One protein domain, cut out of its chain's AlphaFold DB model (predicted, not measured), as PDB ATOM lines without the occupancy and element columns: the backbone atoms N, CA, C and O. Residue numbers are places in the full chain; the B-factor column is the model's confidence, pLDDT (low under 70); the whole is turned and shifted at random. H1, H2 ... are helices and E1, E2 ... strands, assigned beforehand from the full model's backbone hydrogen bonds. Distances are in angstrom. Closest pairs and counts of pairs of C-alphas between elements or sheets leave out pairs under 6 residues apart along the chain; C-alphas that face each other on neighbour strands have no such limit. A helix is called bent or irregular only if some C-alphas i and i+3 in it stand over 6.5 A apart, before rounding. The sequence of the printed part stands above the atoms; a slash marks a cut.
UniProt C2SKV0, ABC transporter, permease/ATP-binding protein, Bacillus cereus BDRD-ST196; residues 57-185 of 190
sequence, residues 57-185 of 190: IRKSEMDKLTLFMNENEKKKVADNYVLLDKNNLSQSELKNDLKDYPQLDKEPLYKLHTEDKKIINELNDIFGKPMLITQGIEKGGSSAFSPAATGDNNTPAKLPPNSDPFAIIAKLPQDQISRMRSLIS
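AT A GLANCE: This is residues 57 to 185 of the 190 residues of the protein "ABC transporter, permease/ATP-binding protein" of Bacillus cereus BDRD-ST196 (UniProt C2SKV0). One long helix, H5, runs aslant through an elongated body, and the short helix H1 crosses it near the body's middle. At one end of the length is a small ribbon of two strands, E1 and E2, with H4 near the ribbon's end at Leu 84 and H3 lying farther out; at the other end, the kinked last part of H5, H6, a long loop of residues 151 to 164, H7 and H8 make a loose head. The printed part has 129 residues, with eight named helices and two named strands in the order H1 H2 E1 H3 H4 E2 H5 H6 H7 H8, and its class is mostly helix. The sheet, in the order E1 - E2, is antiparallel. The whole is only just loose, close to compact, with a radius of gyration of the C-alphas of 16.9 A, and it spans 54 by 36 by 22 A, only just elongated.

IN THESE COORDINATES: The printed part begins at Ile 57, and H1 follows at residues 59 to 66, with C-alpha 59 at (150.054, 166.200, 96.508). H2, residues 71 to 80, is 14.5 A from first to last C-alpha. Strand E1, residues 81 to 84, comes directly after it. H3 is residues 91 to 100, 15.0 A long, and H4 is residues 102 to 105. Strand E2 is residues 109 to 112, 10.0 A long. H5, residues 117 to 145, is the longest helix, 35.2 A from C-alpha 117 at (145.649, 144.546, 104.675) to C-alpha 145. It is irregular, with C-alphas 139 and 142 9.3 A apart, and has a kink of 98 degrees near residue 139. H6 is residues 147 to 150 and H7 is residues 165 to 169. H8, residues 174 to 183, is 14.6 A long and ends with C-alpha 183 at (172.776, 153.964, 100.555).

HOW THE PARTS SIT: H5 is the hub, touching four other helices. With its residues 127 to 134 alone it touches H1, about perpendicular at 87 degrees; the closest C-alphas are those of Leu 65 and Pro 130, 5.2 A apart. With residues 123 to 126 alone it only just touches H2, with 3 pairs of C-alphas within 8 A, at a steep tilt of 60 degrees, opposite ways; the closest C-alphas are those of Glu 73 and Ile 126, 6.5 A apart. H5 also only just touches H7 and H8, each with 3 pairs: the closest C-alphas are those of Ile 137 and Pro 165, 7.6 A, and those of Lys 129 and Arg 181, 7.4 A. H6 touches H8, where the C-alphas of Thr 150 and Met 180 are closest at 6.4 A. E1 and E2 are antiparallel neighbours at 145 degrees, with N 84 and O 109 at 2.7 A and N 82 and O 111 at 2.8 A, within hydrogen-bond range. Residues 57 to 58 pair, antiparallel, with residues 109 to 110 of E2. H3 and H4 only just touch, with 3 pairs, and only at the corner; the C-alphas of Leu 98 and Leu 104 are closest, 6.3 A apart. H3 is apart from H5. Every O i to N i+4 pair is within hydrogen-bond range in H1, H2, H7 and H8, against 4 of 6 in H3 and 19 of 25 in H5; H4 and H6 are too short for such a pair.

THE WHOLE: The two C-alphas farthest apart are those of Ser 92 and Asn 153, 54.4 A. The printed part has no cut. The link from H6 to H7, with 14 residues, is long. The mean pLDDT of the printed part is 76.3, and 38 residues are under 70, among them residues 90 to 95, 140 to 163 and 182 to 185.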
ATOM      1  N   ILE A  57     147.569 162.252 102.213       90.56
ATOM      2  CA  ILE A  57     148.827 162.964 102.000       90.56
ATOM      3  C   ILE A  57     148.638 164.094 100.996       90.56
ATOM      4  O   ILE A  57     147.871 163.996 100.044       90.56
ATOM      5  N   ARG A  58     149.351 165.196 101.204       91.81
ATOM      6  CA  ARG A  58     149.361 166.322 100.270       91.81
ATOM      7  C   ARG A  58     149.990 165.921  98.944       91.81
ATOM      8  O   ARG A  58     150.983 165.194  98.937       91.81
ATOM      9  N   LYS A  59     149.476 166.450  97.833       89.56
ATOM     10  CA  LYS A  59     150.054 166.200  96.508       89.56
ATOM     11  C   LYS A  59     151.542 166.554  96.456       89.56
ATOM     12  O   LYS A  59     152.339 165.744  96.001       89.56
ATOM     13  N   SER A  60     151.910 167.710  97.003       88.56
ATOM     14  CA  SER A  60     153.301 168.172  97.082       88.56
ATOM     15  C   SER A  60     154.228 167.182  97.804       88.56
ATOM     16  O   SER A  60     155.343 166.938  97.348       88.56
ATOM     17  N   GLU A  61     153.768 166.578  98.902       89.50
ATOM     18  CA  GLU A  61     154.541 165.592  99.666       89.50
ATOM     19  C   GLU A  61     154.594 164.232  98.964       89.50
ATOM     20  O   GLU A  61     155.650 163.603  98.920       89.50
ATOM     21  N   MET A  62     153.487 163.793  98.355       90.56
ATOM     22  CA  MET A  62     153.472 162.573  97.546       90.56
ATOM     23  C   MET A  62     154.466 162.677  96.385       90.56
ATOM     24  O   MET A  62     155.243 161.752  96.151       90.56
ATOM     25  N   ASP A  63     154.511 163.826  95.707       89.81
ATOM     26  CA  ASP A  63     155.432 164.060  94.596       89.81
ATOM     27  C   ASP A  63     156.896 163.907  95.054       89.81
ATOM     28  O   ASP A  63     157.664 163.210  94.391       89.81
ATOM     29  N   LYS A  64     157.274 164.429  96.233       88.75
ATOM     30  CA  LYS A  64     158.620 164.213  96.806       88.75
ATOM     31  C   LYS A  64     158.917 162.735  97.068       88.75
ATOM     32  O   LYS A  64     160.013 162.274  96.757       88.75
ATOM     33  N   LEU A  65     157.961 161.988  97.628       89.19
ATOM     34  CA  LEU A  65     158.142 160.563  97.930       89.19
ATOM     35  C   LEU A  65     158.312 159.739  96.651       89.19
ATOM     36  O   LEU A  65     159.198 158.886  96.572       89.19
ATOM     37  N   THR A  66     157.508 160.025  95.626       89.69
ATOM     38  CA  THR A  66     157.572 159.305  94.347       89.69
ATOM     39  C   THR A  66     158.898 159.502  93.612       89.69
ATOM     40  O   THR A  66     159.270 158.626  92.831       89.69
ATOM     41  N   LEU A  67     159.666 160.568  93.895       85.81
ATOM     42  CA  LEU A  67     161.013 160.745  93.337       85.81
ATOM     43  C   LEU A  67     161.928 159.564  93.660       85.81
ATOM     44  O   LEU A  67     162.738 159.192  92.821       85.81
ATOM     45  N   PHE A  68     161.789 158.958  94.840       85.25
ATOM     46  CA  PHE A  68     162.649 157.865  95.302       85.25
ATOM     47  C   PHE A  68     162.055 156.469  95.057       85.25
ATOM     48  O   PHE A  68     162.626 155.461  95.487       85.25
ATOM     49  N   MET A  69     160.922 156.400  94.359       87.81
ATOM     50  CA  MET A  69     160.255 155.161  93.971       87.81
ATOM     51  C   MET A  69     160.649 154.752  92.553       87.81
ATOM     52  O   MET A  69     160.900 155.589  91.688       87.81
ATOM     53  N   ASN A  70     160.678 153.448  92.296       88.12
ATOM     54  CA  ASN A  70     160.819 152.934  90.934       88.12
ATOM     55  C   ASN A  70     159.449 152.890  90.224       88.12
ATOM     56  O   ASN A  70     158.402 153.068  90.840       88.12
ATOM     57  N   GLU A  71     159.441 152.673  88.909       87.56
ATOM     58  CA  GLU A  71     158.214 152.779  88.099       87.56
ATOM     59  C   GLU A  71     157.102 151.810  88.541       87.56
ATOM     60  O   GLU A  71     155.925 152.170  88.558       87.56
ATOM     61  N   ASN A  72     157.470 150.600  88.974       89.06
ATOM     62  CA  ASN A  72     156.511 149.617  89.485       89.06
ATOM     63  C   ASN A  72     155.876 150.065  90.811       89.06
ATOM     64  O   ASN A  72     154.674 149.899  91.008       89.06
ATOM     65  N   GLU A  73     156.674 150.643  91.710       89.50
ATOM     66  CA  GLU A  73     156.210 151.201  92.983       89.50
ATOM     67  C   GLU A  73     155.296 152.405  92.767       89.50
ATOM     68  O   GLU A  73     154.201 152.441  93.325       89.50
ATOM     69  N   LYS A  74     155.689 153.342  91.893       90.12
ATOM     70  CA  LYS A  74     154.860 154.498  91.521       90.12
ATOM     71  C   LYS A  74     153.501 154.060  90.992       90.12
ATOM     72  O   LYS A  74     152.486 154.617  91.396       90.12
ATOM     73  N   LYS A  75     153.476 153.042  90.124       91.56
ATOM     74  CA  LYS A  75     152.230 152.494  89.586       91.56
ATOM     75  C   LYS A  75     151.349 151.908  90.690       91.56
ATOM     76  O   LYS A  75     150.179 152.255  90.766       91.56
ATOM     77  N   LYS A  76     151.914 151.090  91.586       90.25
ATOM     78  CA  LYS A  76     151.165 150.541  92.729       90.25
ATOM     79  C   LYS A  76     150.589 151.628  93.633       90.25
ATOM     80  O   LYS A  76     149.460 151.486  94.094       90.25
ATOM     81  N   VAL A  77     151.341 152.695  93.891       91.38
ATOM     82  CA  VAL A  77     150.848 153.837  94.671       91.38
ATOM     83  C   VAL A  77     149.720 154.543  93.916       91.38
ATOM     84  O   VAL A  77     148.656 154.753  94.487       91.38
ATOM     85  N   ALA A  78     149.895 154.840  92.630       90.25
ATOM     86  CA  ALA A  78     148.867 155.494  91.820       90.25
ATOM     87  C   ALA A  78     147.560 154.684  91.737       90.25
ATOM     88  O   ALA A  78     146.483 155.268  91.786       90.25
ATOM     89  N   ASP A  79     147.645 153.353  91.675       92.25
ATOM     90  CA  ASP A  79     146.477 152.467  91.611       92.25
ATOM     91  C   ASP A  79     145.683 152.415  92.937       92.25
ATOM     92  O   ASP A  79     144.511 152.045  92.934       92.25
ATOM     93  N   ASN A  80     146.297 152.780  94.072       91.50
ATOM     94  CA  ASN A  80     145.692 152.671  95.410       91.50
ATOM     95  C   ASN A  80     145.391 154.020  96.082       91.50
ATOM     96  O   ASN A  80     144.905 154.038  97.215       91.50
ATOM     97  N   TYR A  81     145.658 155.141  95.409       90.81
ATOM     98  CA  TYR A  81     145.386 156.484  95.918       90.81
ATOM     99  C   TYR A  81     144.511 157.276  94.950       90.81
ATOM    100  O   TYR A  81     144.755 157.320  93.748       90.81
ATOM    101  N   VAL A  82     143.518 157.971  95.497       89.38
ATOM    102  CA  VAL A  82     142.609 158.838  94.745       89.38
ATOM    103  C   VAL A  82     142.984 160.293  94.984       89.38
ATOM    104  O   VAL A  82     143.159 160.716  96.127       89.38
ATOM    105  N   LEU A  83     143.098 161.065  93.903       88.69
ATOM    106  CA  LEU A  83     143.330 162.503  93.976       88.69
ATOM    107  C   LEU A  83     142.022 163.233  94.309       88.69
ATOM    108  O   LEU A  83     141.103 163.297  93.494       88.69
ATOM    109  N   LEU A  84     141.977 163.823  95.495       84.25
ATOM    110  CA  LEU A  84     140.968 164.767  95.941       84.25
ATOM    111  C   LEU A  84     141.384 166.173  95.502       84.25
ATOM    112  O   LEU A  84     142.376 166.730  95.975       84.25
ATOM    113  N   ASP A  85     140.607 166.751  94.592       82.44
ATOM    114  CA  ASP A  85     140.794 168.113  94.101       82.44
ATOM    115  C   ASP A  85     139.437 168.823  94.076       82.44
ATOM    116  O   ASP A  85     138.436 168.265  93.623       82.44
ATOM    117  N   LYS A  86     139.407 170.079  94.528       75.75
ATOM    118  CA  LYS A  86     138.219 170.943  94.484       75.75
ATOM    119  C   LYS A  86     137.579 171.028  93.106       75.75
ATOM    120  O   LYS A  86     136.374 171.219  93.007       75.75
ATOM    121  N   ASN A  87     138.395 170.940  92.060       72.31
ATOM    122  CA  ASN A  87     137.943 171.073  90.682       72.31
ATOM    123  C   ASN A  87     137.282 169.793  90.151       72.31
ATOM    124  O   ASN A  87     136.589 169.851  89.140       72.31
ATOM    125  N   ASN A  88     137.511 168.654  90.813       67.12
ATOM    126  CA  ASN A  88     137.087 167.332  90.349       67.12
ATOM    127  C   ASN A  88     136.038 166.676  91.267       67.12
ATOM    128  O   ASN A  88     135.435 165.678  90.886       67.12
ATOM    129  N   LEU A  89     135.822 167.224  92.469       70.62
ATOM    130  CA  LEU A  89     134.865 166.721  93.455       70.62
ATOM    131  C   LEU A  89     133.505 167.412  93.344       70.62
ATOM    132  O   LEU A  89     133.404 168.625  93.142       70.62
ATOM    133  N   SER A  90     132.437 166.646  93.565       68.44
ATOM    134  CA  SER A  90     131.088 167.199  93.666       68.44
ATOM    135  C   SER A  90     130.973 168.101  94.902       68.44
ATOM    136  O   SER A  90     131.528 167.795  95.955       68.44
ATOM    137  N   GLN A  91     130.175 169.173  94.833       62.53
ATOM    138  CA  GLN A  91     129.957 170.120  95.950       62.53
ATOM    139  C   GLN A  91     129.563 169.438  97.279       62.53
ATOM    140  O   GLN A  91     129.886 169.931  98.358       62.53
ATOM    141  N   SER A  92     128.869 168.296  97.211       64.12
ATOM    142  CA  SER A  92     128.482 167.511  98.391       64.12
ATOM    143  C   SER A  92     129.638 166.700  98.987       64.12
ATOM    144  O   SER A  92     129.715 166.571 100.206       64.12
ATOM    145  N   GLU A  93     130.517 166.155  98.149       68.38
ATOM    146  CA  GLU A  93     131.677 165.356  98.569       68.38
ATOM    147  C   GLU A  93     132.749 166.278  99.143       68.38
ATOM    148  O   GLU A  93     133.182 166.098 100.278       68.38
ATOM    149  N   LEU A  94     133.024 167.383  98.443       68.88
ATOM    150  CA  LEU A  94     133.956 168.414  98.883       68.88
ATOM    151  C   LEU A  94     133.587 168.991 100.258       68.88
ATOM    152  O   LEU A  94     134.461 169.226 101.085       68.88
ATOM    153  N   LYS A  95     132.295 169.208 100.537       67.75
ATOM    154  CA  LYS A  95     131.842 169.743 101.833       67.75
ATOM    155  C   LYS A  95     132.008 168.746 102.982       67.75
ATOM    156  O   LYS A  95     132.146 169.179 104.126       67.75
ATOM    157  N   ASN A  96     131.955 167.447 102.704       76.62
ATOM    158  CA  ASN A  96     132.223 166.419 103.704       76.62
ATOM    159  C   ASN A  96     133.731 166.281 103.924       76.62
ATOM    160  O   ASN A  96     134.175 166.416 105.058       76.62
ATOM    161  N   ASP A  97     134.514 166.159 102.852       76.00
ATOM    162  CA  ASP A  97     135.968 166.012 102.948       76.00
ATOM    163  C   ASP A  97     136.655 167.261 103.530       76.00
ATOM    164  O   ASP A  97     137.633 167.131 104.254       76.00
ATOM    165  N   LEU A  98     136.135 168.477 103.311       76.88
ATOM    166  CA  LEU A  98     136.682 169.702 103.922       76.88
ATOM    167  C   LEU A  98     136.479 169.788 105.441       76.88
ATOM    168  O   LEU A  98     137.201 170.544 106.094       76.88
ATOM    169  N   LYS A  99     135.505 169.065 106.013       80.81
ATOM    170  CA  LYS A  99     135.334 169.020 107.476       80.81
ATOM    171  C   LYS A  99     136.486 168.273 108.128       80.81
ATOM    172  O   LYS A  99     137.021 168.748 109.125       80.81
ATOM    173  N   ASP A 100     136.857 167.145 107.534       81.00
ATOM    174  CA  ASP A 100     137.902 166.268 108.054       81.00
ATOM    175  C   ASP A 100     139.295 166.725 107.582       81.00
ATOM    176  O   ASP A 100     140.276 166.612 108.319       81.00
ATOM    177  N   TYR A 101     139.385 167.343 106.396       83.88
ATOM    178  CA  TYR A 101     140.632 167.780 105.764       83.88
ATOM    179  C   TYR A 101     140.600 169.260 105.331       83.88
ATOM    180  O   TYR A 101     140.518 169.574 104.140       83.88
ATOM    181  N   PRO A 102     140.787 170.215 106.262       82.69
ATOM    182  CA  PRO A 102     140.799 171.646 105.939       82.69
ATOM    183  C   PRO A 102     141.888 172.061 104.934       82.69
ATOM    184  O   PRO A 102     141.766 173.084 104.265       82.69
ATOM    185  N   GLN A 103     142.972 171.285 104.819       81.50
ATOM    186  CA  GLN A 103     144.075 171.562 103.886       81.50
ATOM    187  C   GLN A 103     143.711 171.298 102.421       81.50
ATOM    188  O   GLN A 103     144.367 171.859 101.546       81.50
ATOM    189  N   LEU A 104     142.632 170.550 102.156       81.56
ATOM    190  CA  LEU A 104     142.067 170.414 100.810       81.56
ATOM    191  C   LEU A 104     141.652 171.784 100.241       81.56
ATOM    192  O   LEU A 104     141.534 171.953  99.028       81.56
ATOM    193  N   ASP A 105     141.477 172.792 101.111       78.75
ATOM    194  CA  ASP A 105     141.234 174.168 100.696       78.75
ATOM    195  C   ASP A 105     142.441 174.814  99.982       78.75
ATOM    196  O   ASP A 105     142.283 175.660  99.100       78.75
ATOM    197  N   LYS A 106     143.657 174.403 100.345       82.81
ATOM    198  CA  LYS A 106     144.905 175.043  99.909       82.81
ATOM    199  C   LYS A 106     145.615 174.264  98.815       82.81
ATOM    200  O   LYS A 106     146.183 174.880  97.917       82.81
ATOM    201  N   GLU A 107     145.589 172.937  98.882       86.25
ATOM    202  CA  GLU A 107     146.233 172.077  97.894       86.25
ATOM    203  C   GLU A 107     145.489 170.744  97.712       86.25
ATOM    204  O   GLU A 107     144.813 170.293  98.639       86.25
ATOM    205  N   PRO A 108     145.613 170.091  96.539       89.50
ATOM    206  CA  PRO A 108     145.049 168.763  96.318       89.50
ATOM    207  C   PRO A 108     145.655 167.718  97.261       89.50
ATOM    208  O   PRO A 108     146.852 167.754  97.568       89.50
ATOM    209  N   LEU A 109     144.836 166.753  97.674       89.44
ATOM    210  CA  LEU A 109     145.230 165.672  98.575       89.44
ATOM    211  C   LEU A 109     145.075 164.322  97.877       89.44
ATOM    212  O   LEU A 109     144.143 164.123  97.111       89.44
ATOM    213  N   TYR A 110     145.954 163.376  98.163       89.94
ATOM    214  CA  TYR A 110     145.753 161.972  97.837       89.94
ATOM    215  C   TYR A 110     145.179 161.252  99.051       89.94
ATOM    216  O   TYR A 110     145.715 161.387 100.150       89.94
ATOM    217  N   LYS A 111     144.118 160.473  98.843       89.62
ATOM    218  CA  LYS A 111     143.492 159.626  99.863       89.62
ATOM    219  C   LYS A 111     143.640 158.161  99.487       89.62
ATOM    220  O   LYS A 111     143.402 157.796  98.335       89.62
ATOM    221  N   LEU A 112     144.024 157.336 100.452       90.75
ATOM    222  CA  LEU A 112     144.106 155.891 100.289       90.75
ATOM    223  C   LEU A 112     142.716 155.322  99.953       90.75
ATOM    224  O   LEU A 112     141.727 155.639 100.614       90.75
ATOM    225  N   HIS A 113     142.641 154.486  98.920       90.12
ATOM    226  CA  HIS A 113     141.400 153.880  98.423       90.12
ATOM    227  C   HIS A 113     141.437 152.348  98.517       90.12
ATOM    228  O   HIS A 113     140.972 151.629  97.639       90.12
ATOM    229  N   THR A 114     142.033 151.822  99.583       86.75
ATOM    230  CA  THR A 114     142.055 150.383  99.842       86.75
ATOM    231  C   THR A 114     141.968 150.104 101.333       86.75
ATOM    232  O   THR A 114     142.574 150.801 102.143       86.75
ATOM    233  N   GLU A 115     141.214 149.065 101.680       86.31
ATOM    234  CA  GLU A 115     141.122 148.510 103.035       86.31
ATOM    235  C   GLU A 115     141.808 147.130 103.119       86.31
ATOM    236  O   GLU A 115     141.824 146.489 104.174       86.31
ATOM    237  N   ASP A 116     142.383 146.640 102.010       89.69
ATOM    238  CA  ASP A 116     143.034 145.332 101.972       89.69
ATOM    239  C   ASP A 116     144.376 145.379 102.715       89.69
ATOM    240  O   ASP A 116     145.348 145.994 102.271       89.69
ATOM    241  N   LYS A 117     144.448 144.650 103.835       86.50
ATOM    242  CA  LYS A 117     145.649 144.546 104.675       86.50
ATOM    243  C   LYS A 117     146.893 144.088 103.910       86.50
ATOM    244  O   LYS A 117     147.992 144.513 104.252       86.50
ATOM    245  N   LYS A 118     146.758 143.228 102.894       88.69
ATOM    246  CA  LYS A 118     147.909 142.788 102.089       88.69
ATOM    247  C   LYS A 118     148.454 143.936 101.255       88.69
ATOM    248  O   LYS A 118     149.661 144.148 101.241       88.69
ATOM    249  N   ILE A 119     147.566 144.695 100.617       88.75
ATOM    250  CA  ILE A 119     147.945 145.861  99.817       88.75
ATOM    251  C   ILE A 119     148.559 146.935 100.716       88.75
ATOM    252  O   ILE A 119     149.594 147.496 100.368       88.75
ATOM    253  N   ILE A 120     147.983 147.180 101.895       86.94
ATOM    254  CA  ILE A 120     148.527 148.130 102.874       86.94
ATOM    255  C   ILE A 120     149.935 147.716 103.315       86.94
ATOM    256  O   ILE A 120     150.827 148.557 103.346       86.94
ATOM    257  N   ASN A 121     150.177 146.432 103.593       86.81
ATOM    258  CA  ASN A 121     151.517 145.953 103.941       86.81
ATOM    259  C   ASN A 121     152.516 146.135 102.789       86.81
ATOM    260  O   ASN A 121     153.639 146.574 103.016       86.81
ATOM    261  N   GLU A 122     152.111 145.864 101.548       88.19
ATOM    262  CA  GLU A 122     152.969 146.128 100.390       88.19
ATOM    263  C   GLU A 122     153.267 147.625 100.236       88.19
ATOM    264  O   GLU A 122     154.412 148.004 100.010       88.19
ATOM    265  N   LEU A 123     152.261 148.492 100.389       89.25
ATOM    266  CA  LEU A 123     152.451 149.942 100.358       89.25
ATOM    267  C   LEU A 123     153.368 150.411 101.492       89.25
ATOM    268  O   LEU A 123     154.183 151.304 101.273       89.25
ATOM    269  N   ASN A 124     153.285 149.801 102.673       87.94
ATOM    270  CA  ASN A 124     154.137 150.127 103.814       87.94
ATOM    271  C   ASN A 124     155.621 149.928 103.479       87.94
ATOM    272  O   ASN A 124     156.439 150.818 103.717       87.94
ATOM    273  N   ASP A 125     155.953 148.804 102.844       86.81
ATOM    274  CA  ASP A 125     157.318 148.512 102.402       86.81
ATOM    275  C   ASP A 125     157.792 149.490 101.315       86.81
ATOM    276  O   ASP A 125     158.962 149.887 101.287       86.81
ATOM    277  N   ILE A 126     156.875 149.915 100.438       89.38
ATOM    278  CA  ILE A 126     157.148 150.884  99.371       89.38
ATOM    279  C   ILE A 126     157.410 152.280  99.946       89.38
ATOM    280  O   ILE A 126     158.362 152.933  99.522       89.38
ATOM    281  N   PHE A 127     156.602 152.744 100.904       88.69
ATOM    282  CA  PHE A 127     156.719 154.084 101.491       88.69
ATOM    283  C   PHE A 127     157.848 154.209 102.512       88.69
ATOM    284  O   PHE A 127     158.417 155.296 102.644       88.69
ATOM    285  N   GLY A 128     158.221 153.119 103.191       84.81
ATOM    286  CA  GLY A 128     159.208 153.152 104.270       84.81
ATOM    287  C   GLY A 128     160.537 153.791 103.862       84.81
ATOM    288  O   GLY A 128     161.008 154.722 104.517       84.81
ATOM    289  N   LYS A 129     161.133 153.360 102.738       82.25
ATOM    290  CA  LYS A 129     162.413 153.929 102.275       82.25
ATOM    291  C   LYS A 129     162.263 155.391 101.831       82.25
ATOM    292  O   LYS A 129     162.953 156.220 102.421       82.25
ATOM    293  N   PRO A 130     161.388 155.748 100.865       86.25
ATOM    294  CA  PRO A 130     161.195 157.132 100.428       86.25
ATOM    295  C   PRO A 130     160.904 158.122 101.558       86.25
ATOM    296  O   PRO A 130     161.442 159.231 101.532       86.25
ATOM    297  N   MET A 131     160.110 157.732 102.563       85.75
ATOM    298  CA  MET A 131     159.830 158.587 103.721       85.75
ATOM    299  C   MET A 131     161.083 158.858 104.548       85.75
ATOM    300  O   MET A 131     161.338 160.010 104.898       85.75
ATOM    301  N   LEU A 132     161.907 157.839 104.807       80.44
ATOM    302  CA  LEU A 132     163.171 158.021 105.521       80.44
ATOM    303  C   LEU A 132     164.141 158.926 104.751       80.44
ATOM    304  O   LEU A 132     164.762 159.795 105.364       80.44
ATOM    305  N   ILE A 133     164.241 158.773 103.422       78.00
ATOM    306  CA  ILE A 133     165.093 159.645 102.588       78.00
ATOM    307  C   ILE A 133     164.596 161.091 102.668       78.00
ATOM    308  O   ILE A 133     165.368 162.004 102.960       78.00
ATOM    309  N   THR A 134     163.295 161.293 102.452       84.19
ATOM    310  CA  THR A 134     162.650 162.614 102.438       84.19
ATOM    311  C   THR A 134     162.808 163.305 103.788       84.19
ATOM    312  O   THR A 134     163.296 164.431 103.849       84.19
ATOM    313  N   GLN A 135     162.527 162.602 104.888       80.56
ATOM    314  CA  GLN A 135     162.722 163.119 106.240       80.56
ATOM    315  C   GLN A 135     164.199 163.426 106.532       80.56
ATOM    316  O   GLN A 135     164.505 164.415 107.201       80.56
ATOM    317  N   GLY A 136     165.121 162.579 106.064       77.00
ATOM    318  CA  GLY A 136     166.561 162.796 106.199       77.00
ATOM    319  C   GLY A 136     167.017 164.077 105.503       77.00
ATOM    320  O   GLY A 136     167.790 164.842 106.075       77.00
ATOM    321  N   ILE A 137     166.481 164.356 104.315       77.38
ATOM    322  CA  ILE A 137     166.744 165.583 103.556       77.38
ATOM    323  C   ILE A 137     166.134 166.806 104.249       77.38
ATOM    324  O   ILE A 137     166.802 167.828 104.386       77.38
ATOM    325  N   GLU A 138     164.897 166.710 104.736       78.00
ATOM    326  CA  GLU A 138     164.219 167.824 105.409       78.00
ATOM    327  C   GLU A 138     164.874 168.188 106.749       78.00
ATOM    328  O   GLU A 138     165.014 169.369 107.066       78.00
ATOM    329  N   LYS A 139     165.327 167.193 107.525       75.00
ATOM    330  CA  LYS A 139     166.023 167.421 108.805       75.00
ATOM    331  C   LYS A 139     167.504 167.748 108.633       75.00
ATOM    332  O   LYS A 139     168.042 168.550 109.390       75.00
ATOM    333  N   GLY A 140     168.172 167.097 107.682       64.44
ATOM    334  CA  GLY A 140     169.606 167.239 107.425       64.44
ATOM    335  C   GLY A 140     169.959 168.400 106.492       64.44
ATOM    336  O   GLY A 140     171.129 168.783 106.406       64.44
ATOM    337  N   GLY A 141     168.989 168.978 105.783       64.31
ATOM    338  CA  GLY A 141     169.226 170.032 104.799       64.31
ATOM    339  C   GLY A 141     170.299 169.631 103.780       64.31
ATOM    340  O   GLY A 141     170.342 168.502 103.293       64.31
ATOM    341  N   SER A 142     171.236 170.536 103.495       53.78
ATOM    342  CA  SER A 142     172.355 170.282 102.574       53.78
ATOM    343  C   SER A 142     173.327 169.198 103.037       53.78
ATOM    344  O   SER A 142     174.087 168.689 102.218       53.78
ATOM    345  N   SER A 143     173.317 168.825 104.322       56.06
ATOM    346  CA  SER A 143     174.232 167.807 104.847       56.06
ATOM    347  C   SER A 143     173.827 166.381 104.463       56.06
ATOM    348  O   SER A 143     174.711 165.534 104.334       56.06
ATOM    349  N   ALA A 144     172.542 166.140 104.169       56.03
ATOM    350  CA  ALA A 144     172.033 164.850 103.689       56.03
ATOM    351  C   ALA A 144     172.631 164.426 102.331       56.03
ATOM    352  O   ALA A 144     172.622 163.246 101.994       56.03
ATOM    353  N   PHE A 145     173.194 165.378 101.579       55.50
ATOM    354  CA  PHE A 145     173.864 165.164 100.289       55.50
ATOM    355  C   PHE A 145     175.386 165.298 100.381       55.50
ATOM    356  O   PHE A 145     176.061 165.471  99.367       55.50
ATOM    357  N   SER A 146     175.938 165.274 101.598       55.41
ATOM    358  CA  SER A 146     177.386 165.330 101.772       55.41
ATOM    359  C   SER A 146     178.029 164.095 101.139       55.41
ATOM    360  O   SER A 146     177.469 163.009 101.278       55.41
ATOM    361  N   PRO A 147     179.243 164.206 100.572       54.12
ATOM    362  CA  PRO A 147     179.994 163.059 100.048       54.12
ATOM    363  C   PRO A 147     180.139 161.903 101.053       54.12
ATOM    364  O   PRO A 147     180.217 160.743 100.665       54.12
ATOM    365  N   ALA A 148     180.127 162.209 102.357       51.44
ATOM    366  CA  ALA A 148     180.135 161.224 103.441       51.44
ATOM    367  C   ALA A 148     178.814 160.435 103.597       51.44
ATOM    368  O   ALA A 148     178.835 159.323 104.110       51.44
ATOM    369  N   ALA A 149     177.681 161.000 103.169       52.88
ATOM    370  CA  ALA A 149     176.359 160.370 103.193       52.88
ATOM    371  C   ALA A 149     176.007 159.703 101.851       52.88
ATOM    372  O   ALA A 149     175.332 158.678 101.830       52.88
ATOM    373  N   THR A 150     176.479 160.266 100.733       53.03
ATOM    374  CA  THR A 150     176.209 159.777  99.370       53.03
ATOM    375  C   THR A 150     177.300 158.858  98.807       53.03
ATOM    376  O   THR A 150     177.094 158.222  97.776       53.03
ATOM    377  N   GLY A 151     178.475 158.785  99.442       54.84
ATOM    378  CA  GLY A 151     179.612 157.997  98.953       54.84
ATOM    379  C   GLY A 151     180.177 158.468  97.603       54.84
ATOM    380  O   GLY A 151     180.979 157.752  97.003       54.84
ATOM    381  N   ASP A 152     179.767 159.643  97.115       54.47
ATOM    382  CA  ASP A 152     180.157 160.200  95.817       54.47
ATOM    383  C   ASP A 152     180.783 161.592  95.996       54.47
ATOM    384  O   ASP A 152     180.230 162.474  96.652       54.47
ATOM    385  N   ASN A 153     181.946 161.802  95.380       54.81
ATOM    386  CA  ASN A 153     182.639 163.092  95.370       54.81
ATOM    387  C   ASN A 153     182.035 164.079  94.352       54.81
ATOM    388  O   ASN A 153     182.407 165.251  94.351       54.81
ATOM    389  N   ASN A 154     181.118 163.619  93.491       53.12
ATOM    390  CA  ASN A 154     180.458 164.436  92.468       53.12
ATOM    391  C   ASN A 154     179.083 164.978  92.890       53.12
ATOM    392  O   ASN A 154     178.498 165.776  92.155       53.12
ATOM    393  N   THR A 155     178.548 164.589  94.054       53.47
ATOM    394  CA  THR A 155     177.337 165.228  94.589       53.47
ATOM    395  C   THR A 155     177.688 166.628  95.102       53.47
ATOM    396  O   THR A 155     178.624 166.749  95.897       53.47
ATOM    397  N   PRO A 156     176.985 167.697  94.674       50.19
ATOM    398  CA  PRO A 156     177.317 169.058  95.081       50.19
ATOM    399  C   PRO A 156     177.316 169.189  96.607       50.19
ATOM    400  O   PRO A 156     176.265 169.172  97.242       50.19
ATOM    401  N   ALA A 157     178.500 169.373  97.200       49.91
ATOM    402  CA  ALA A 157     178.700 169.476  98.652       49.91
ATOM    403  C   ALA A 157     178.041 170.718  99.293       49.91
ATOM    404  O   ALA A 157     178.131 170.926 100.501       49.91
ATOM    405  N   LYS A 158     177.388 171.566  98.494       51.91
ATOM    406  CA  LYS A 158     176.634 172.738  98.930       51.91
ATOM    407  C   LYS A 158     175.416 172.900  98.031       51.91
ATOM    408  O   LYS A 158     175.547 173.327  96.887       51.91
ATOM    409  N   LEU A 159     174.233 172.597  98.566       55.78
ATOM    410  CA  LEU A 159     173.006 173.163  98.009       55.78
ATOM    411  C   LEU A 159     173.116 174.698  98.103       55.78
ATOM    412  O   LEU A 159     173.590 175.197  99.132       55.78
ATOM    413  N   PRO A 160     172.719 175.452  97.065       52.66
ATOM    414  CA  PRO A 160     172.592 176.898  97.163       52.66
ATOM    415  C   PRO A 160     171.759 177.269  98.400       52.66
ATOM    416  O   PRO A 160     170.717 176.649  98.640       52.66
ATOM    417  N   PRO A 161     172.174 178.264  99.203       48.41
ATOM    418  CA  PRO A 161     171.320 178.757 100.269       48.41
ATOM    419  C   PRO A 161     170.002 179.227  99.640       48.41
ATOM    420  O   PRO A 161     170.021 180.035  98.713       48.41
ATOM    421  N   ASN A 162     168.876 178.703 100.137       55.03
ATOM    422  CA  ASN A 162     167.509 179.015  99.697       55.03
ATOM    423  C   ASN A 162     166.976 178.296  98.430       55.03
ATOM    424  O   ASN A 162     165.966 178.728  97.880       55.03
ATOM    425  N   SER A 163     167.594 177.203  97.959       63.44
ATOM    426  CA  SER A 163     166.993 176.337  96.919       63.44
ATOM    427  C   SER A 163     166.286 175.116  97.515       63.44
ATOM    428  O   SER A 163     166.866 174.458  98.380       63.44
ATOM    429  N   ASP A 164     165.095 174.771  97.012       72.81
ATOM    430  CA  ASP A 164     164.382 173.538  97.384       72.81
ATOM    431  C   ASP A 164     165.196 172.294  96.954       72.81
ATOM    432  O   ASP A 164     165.399 172.087  95.748       72.81
ATOM    433  N   PRO A 165     165.673 171.462  97.904       71.75
ATOM    434  CA  PRO A 165     166.453 170.266  97.597       71.75
ATOM    435  C   PRO A 165     165.722 169.312  96.643       71.75
ATOM    436  O   PRO A 165     166.342 168.734  95.751       71.75
ATOM    437  N   PHE A 166     164.400 169.181  96.778       77.62
ATOM    438  CA  PHE A 166     163.608 168.232  95.995       77.62
ATOM    439  C   PHE A 166     163.457 168.669  94.535       77.62
ATOM    440  O   PHE A 166     163.504 167.832  93.635       77.62
ATOM    441  N   ALA A 167     163.382 169.977  94.276       77.50
ATOM    442  CA  ALA A 167     163.328 170.521  92.919       77.50
ATOM    443  C   ALA A 167     164.625 170.276  92.122       77.50
ATOM    444  O   ALA A 167     164.598 170.183  90.892       77.50
ATOM    445  N   ILE A 168     165.764 170.171  92.813       73.69
ATOM    446  CA  ILE A 168     167.057 169.835  92.203       73.69
ATOM    447  C   ILE A 168     167.136 168.329  91.950       73.69
ATOM    448  O   ILE A 168     167.504 167.921  90.850       73.69
ATOM    449  N   ILE A 169     166.733 167.507  92.924       75.31
ATOM    450  CA  ILE A 169     166.711 166.040  92.795       75.31
ATOM    451  C   ILE A 169     165.797 165.597  91.656       75.31
ATOM    452  O   ILE A 169     166.170 164.715  90.889       75.31
ATOM    453  N   ALA A 170     164.650 166.253  91.480       77.75
ATOM    454  CA  ALA A 170     163.730 165.980  90.380       77.75
ATOM    455  C   ALA A 170     164.365 166.165  88.985       77.75
ATOM    456  O   ALA A 170     163.868 165.613  88.007       77.75
ATOM    457  N   LYS A 171     165.462 166.929  88.883       77.38
ATOM    458  CA  LYS A 171     166.217 167.146  87.640       77.38
ATOM    459  C   LYS A 171     167.439 166.233  87.503       77.38
ATOM    460  O   LYS A 171     168.110 166.287  86.473       77.38
ATOM    461  N   LEU A 172     167.761 165.428  88.520       74.69
ATOM    462  CA  LEU A 172     168.887 164.500  88.471       74.69
ATOM    463  C   LEU A 172     168.553 163.256  87.625       74.69
ATOM    464  O   LEU A 172     167.396 162.839  87.556       74.69
ATOM    465  N   PRO A 173     169.564 162.613  87.012       75.31
ATOM    466  CA  PRO A 173     169.384 161.326  86.351       75.31
ATOM    467  C   PRO A 173     168.910 160.241  87.330       75.31
ATOM    468  O   PRO A 173     169.369 160.179  88.474       75.31
ATOM    469  N   GLN A 174     168.058 159.330  86.852       72.81
ATOM    470  CA  GLN A 174     167.497 158.226  87.650       72.81
ATOM    471  C   GLN A 174     168.573 157.316  88.271       72.81
ATOM    472  O   GLN A 174     168.364 156.759  89.351       72.81
ATOM    473  N   ASP A 175     169.753 157.218  87.653       71.88
ATOM    474  CA  ASP A 175     170.892 156.463  88.190       71.88
ATOM    475  C   ASP A 175     171.387 157.012  89.535       71.88
ATOM    476  O   ASP A 175     171.732 156.250  90.439       71.88
ATOM    477  N   GLN A 176     171.393 158.338  89.701       69.75
ATOM    478  CA  GLN A 176     171.838 158.992  90.937       69.75
ATOM    479  C   GLN A 176     170.811 158.810  92.056       69.75
ATOM    480  O   GLN A 176     171.161 158.487  93.190       69.75
ATOM    481  N   ILE A 177     169.529 158.919  91.715       72.25
ATOM    482  CA  ILE A 177     168.421 158.690  92.647       72.25
ATOM    483  C   ILE A 177     168.413 157.228  93.126       72.25
ATOM    484  O   ILE A 177     168.250 156.948  94.316       72.25
ATOM    485  N   SER A 178     168.678 156.288  92.216       71.94
ATOM    486  CA  SER A 178     168.789 154.860  92.535       71.94
ATOM    487  C   SER A 178     169.954 154.572  93.489       71.94
ATOM    488  O   SER A 178     169.811 153.773  94.418       71.94
ATOM    489  N   ARG A 179     171.090 155.265  93.325       69.81
ATOM    490  CA  ARG A 179     172.212 155.189  94.275       69.81
ATOM    491  C   ARG A 179     171.829 155.727  95.647       69.81
ATOM    492  O   ARG A 179     172.068 155.040  96.636       69.81
ATOM    493  N   MET A 180     171.172 156.883  95.720       69.31
ATOM    494  CA  MET A 180     170.694 157.439  96.995       69.31
ATOM    495  C   MET A 180     169.781 156.464  97.743       69.31
ATOM    496  O   MET A 180     169.925 156.263  98.947       69.31
ATOM    497  N   ARG A 181     168.892 155.787  97.013       71.00
ATOM    498  CA  ARG A 181     168.033 154.739  97.566       71.00
ATOM    499  C   ARG A 181     168.823 153.538  98.100       71.00
ATOM    500  O   ARG A 181     168.421 152.947  99.101       71.00
ATOM    501  N   SER A 182     169.923 153.166  97.445       66.94
ATOM    502  CA  SER A 182     170.777 152.051  97.876       66.94
ATOM    503  C   SER A 182     171.571 152.354  99.149       66.94
ATOM    504  O   SER A 182     171.799 151.459  99.946       66.94
ATOM    505  N   LEU A 183     171.935 153.609  99.404       59.69
ATOM    506  CA  LEU A 183     172.776 153.964 100.555       59.69
ATOM    507  C   LEU A 183     172.040 153.881 101.892       59.69
ATOM    508  O   LEU A 183     172.646 153.635 102.930       59.69
ATOM    509  N   ILE A 184     170.716 154.017 101.858       59.34
ATOM    510  CA  ILE A 184     169.846 153.849 103.027       59.34
ATOM    511  C   ILE A 184     169.506 152.359 103.249       59.34
ATOM    512  O   ILE A 184     168.791 152.012 104.180       59.34
ATOM    513  N   SER A 185     170.076 151.430 102.462       44.53
ATOM    514  CA  SER A 185     169.933 149.985 102.682       44.53
ATOM    515  C   SER A 185     170.777 149.436 103.841       44.53
ATOM    516  O   SER A 185     171.060 148.236 103.860       44.53
TER     517      SER A 185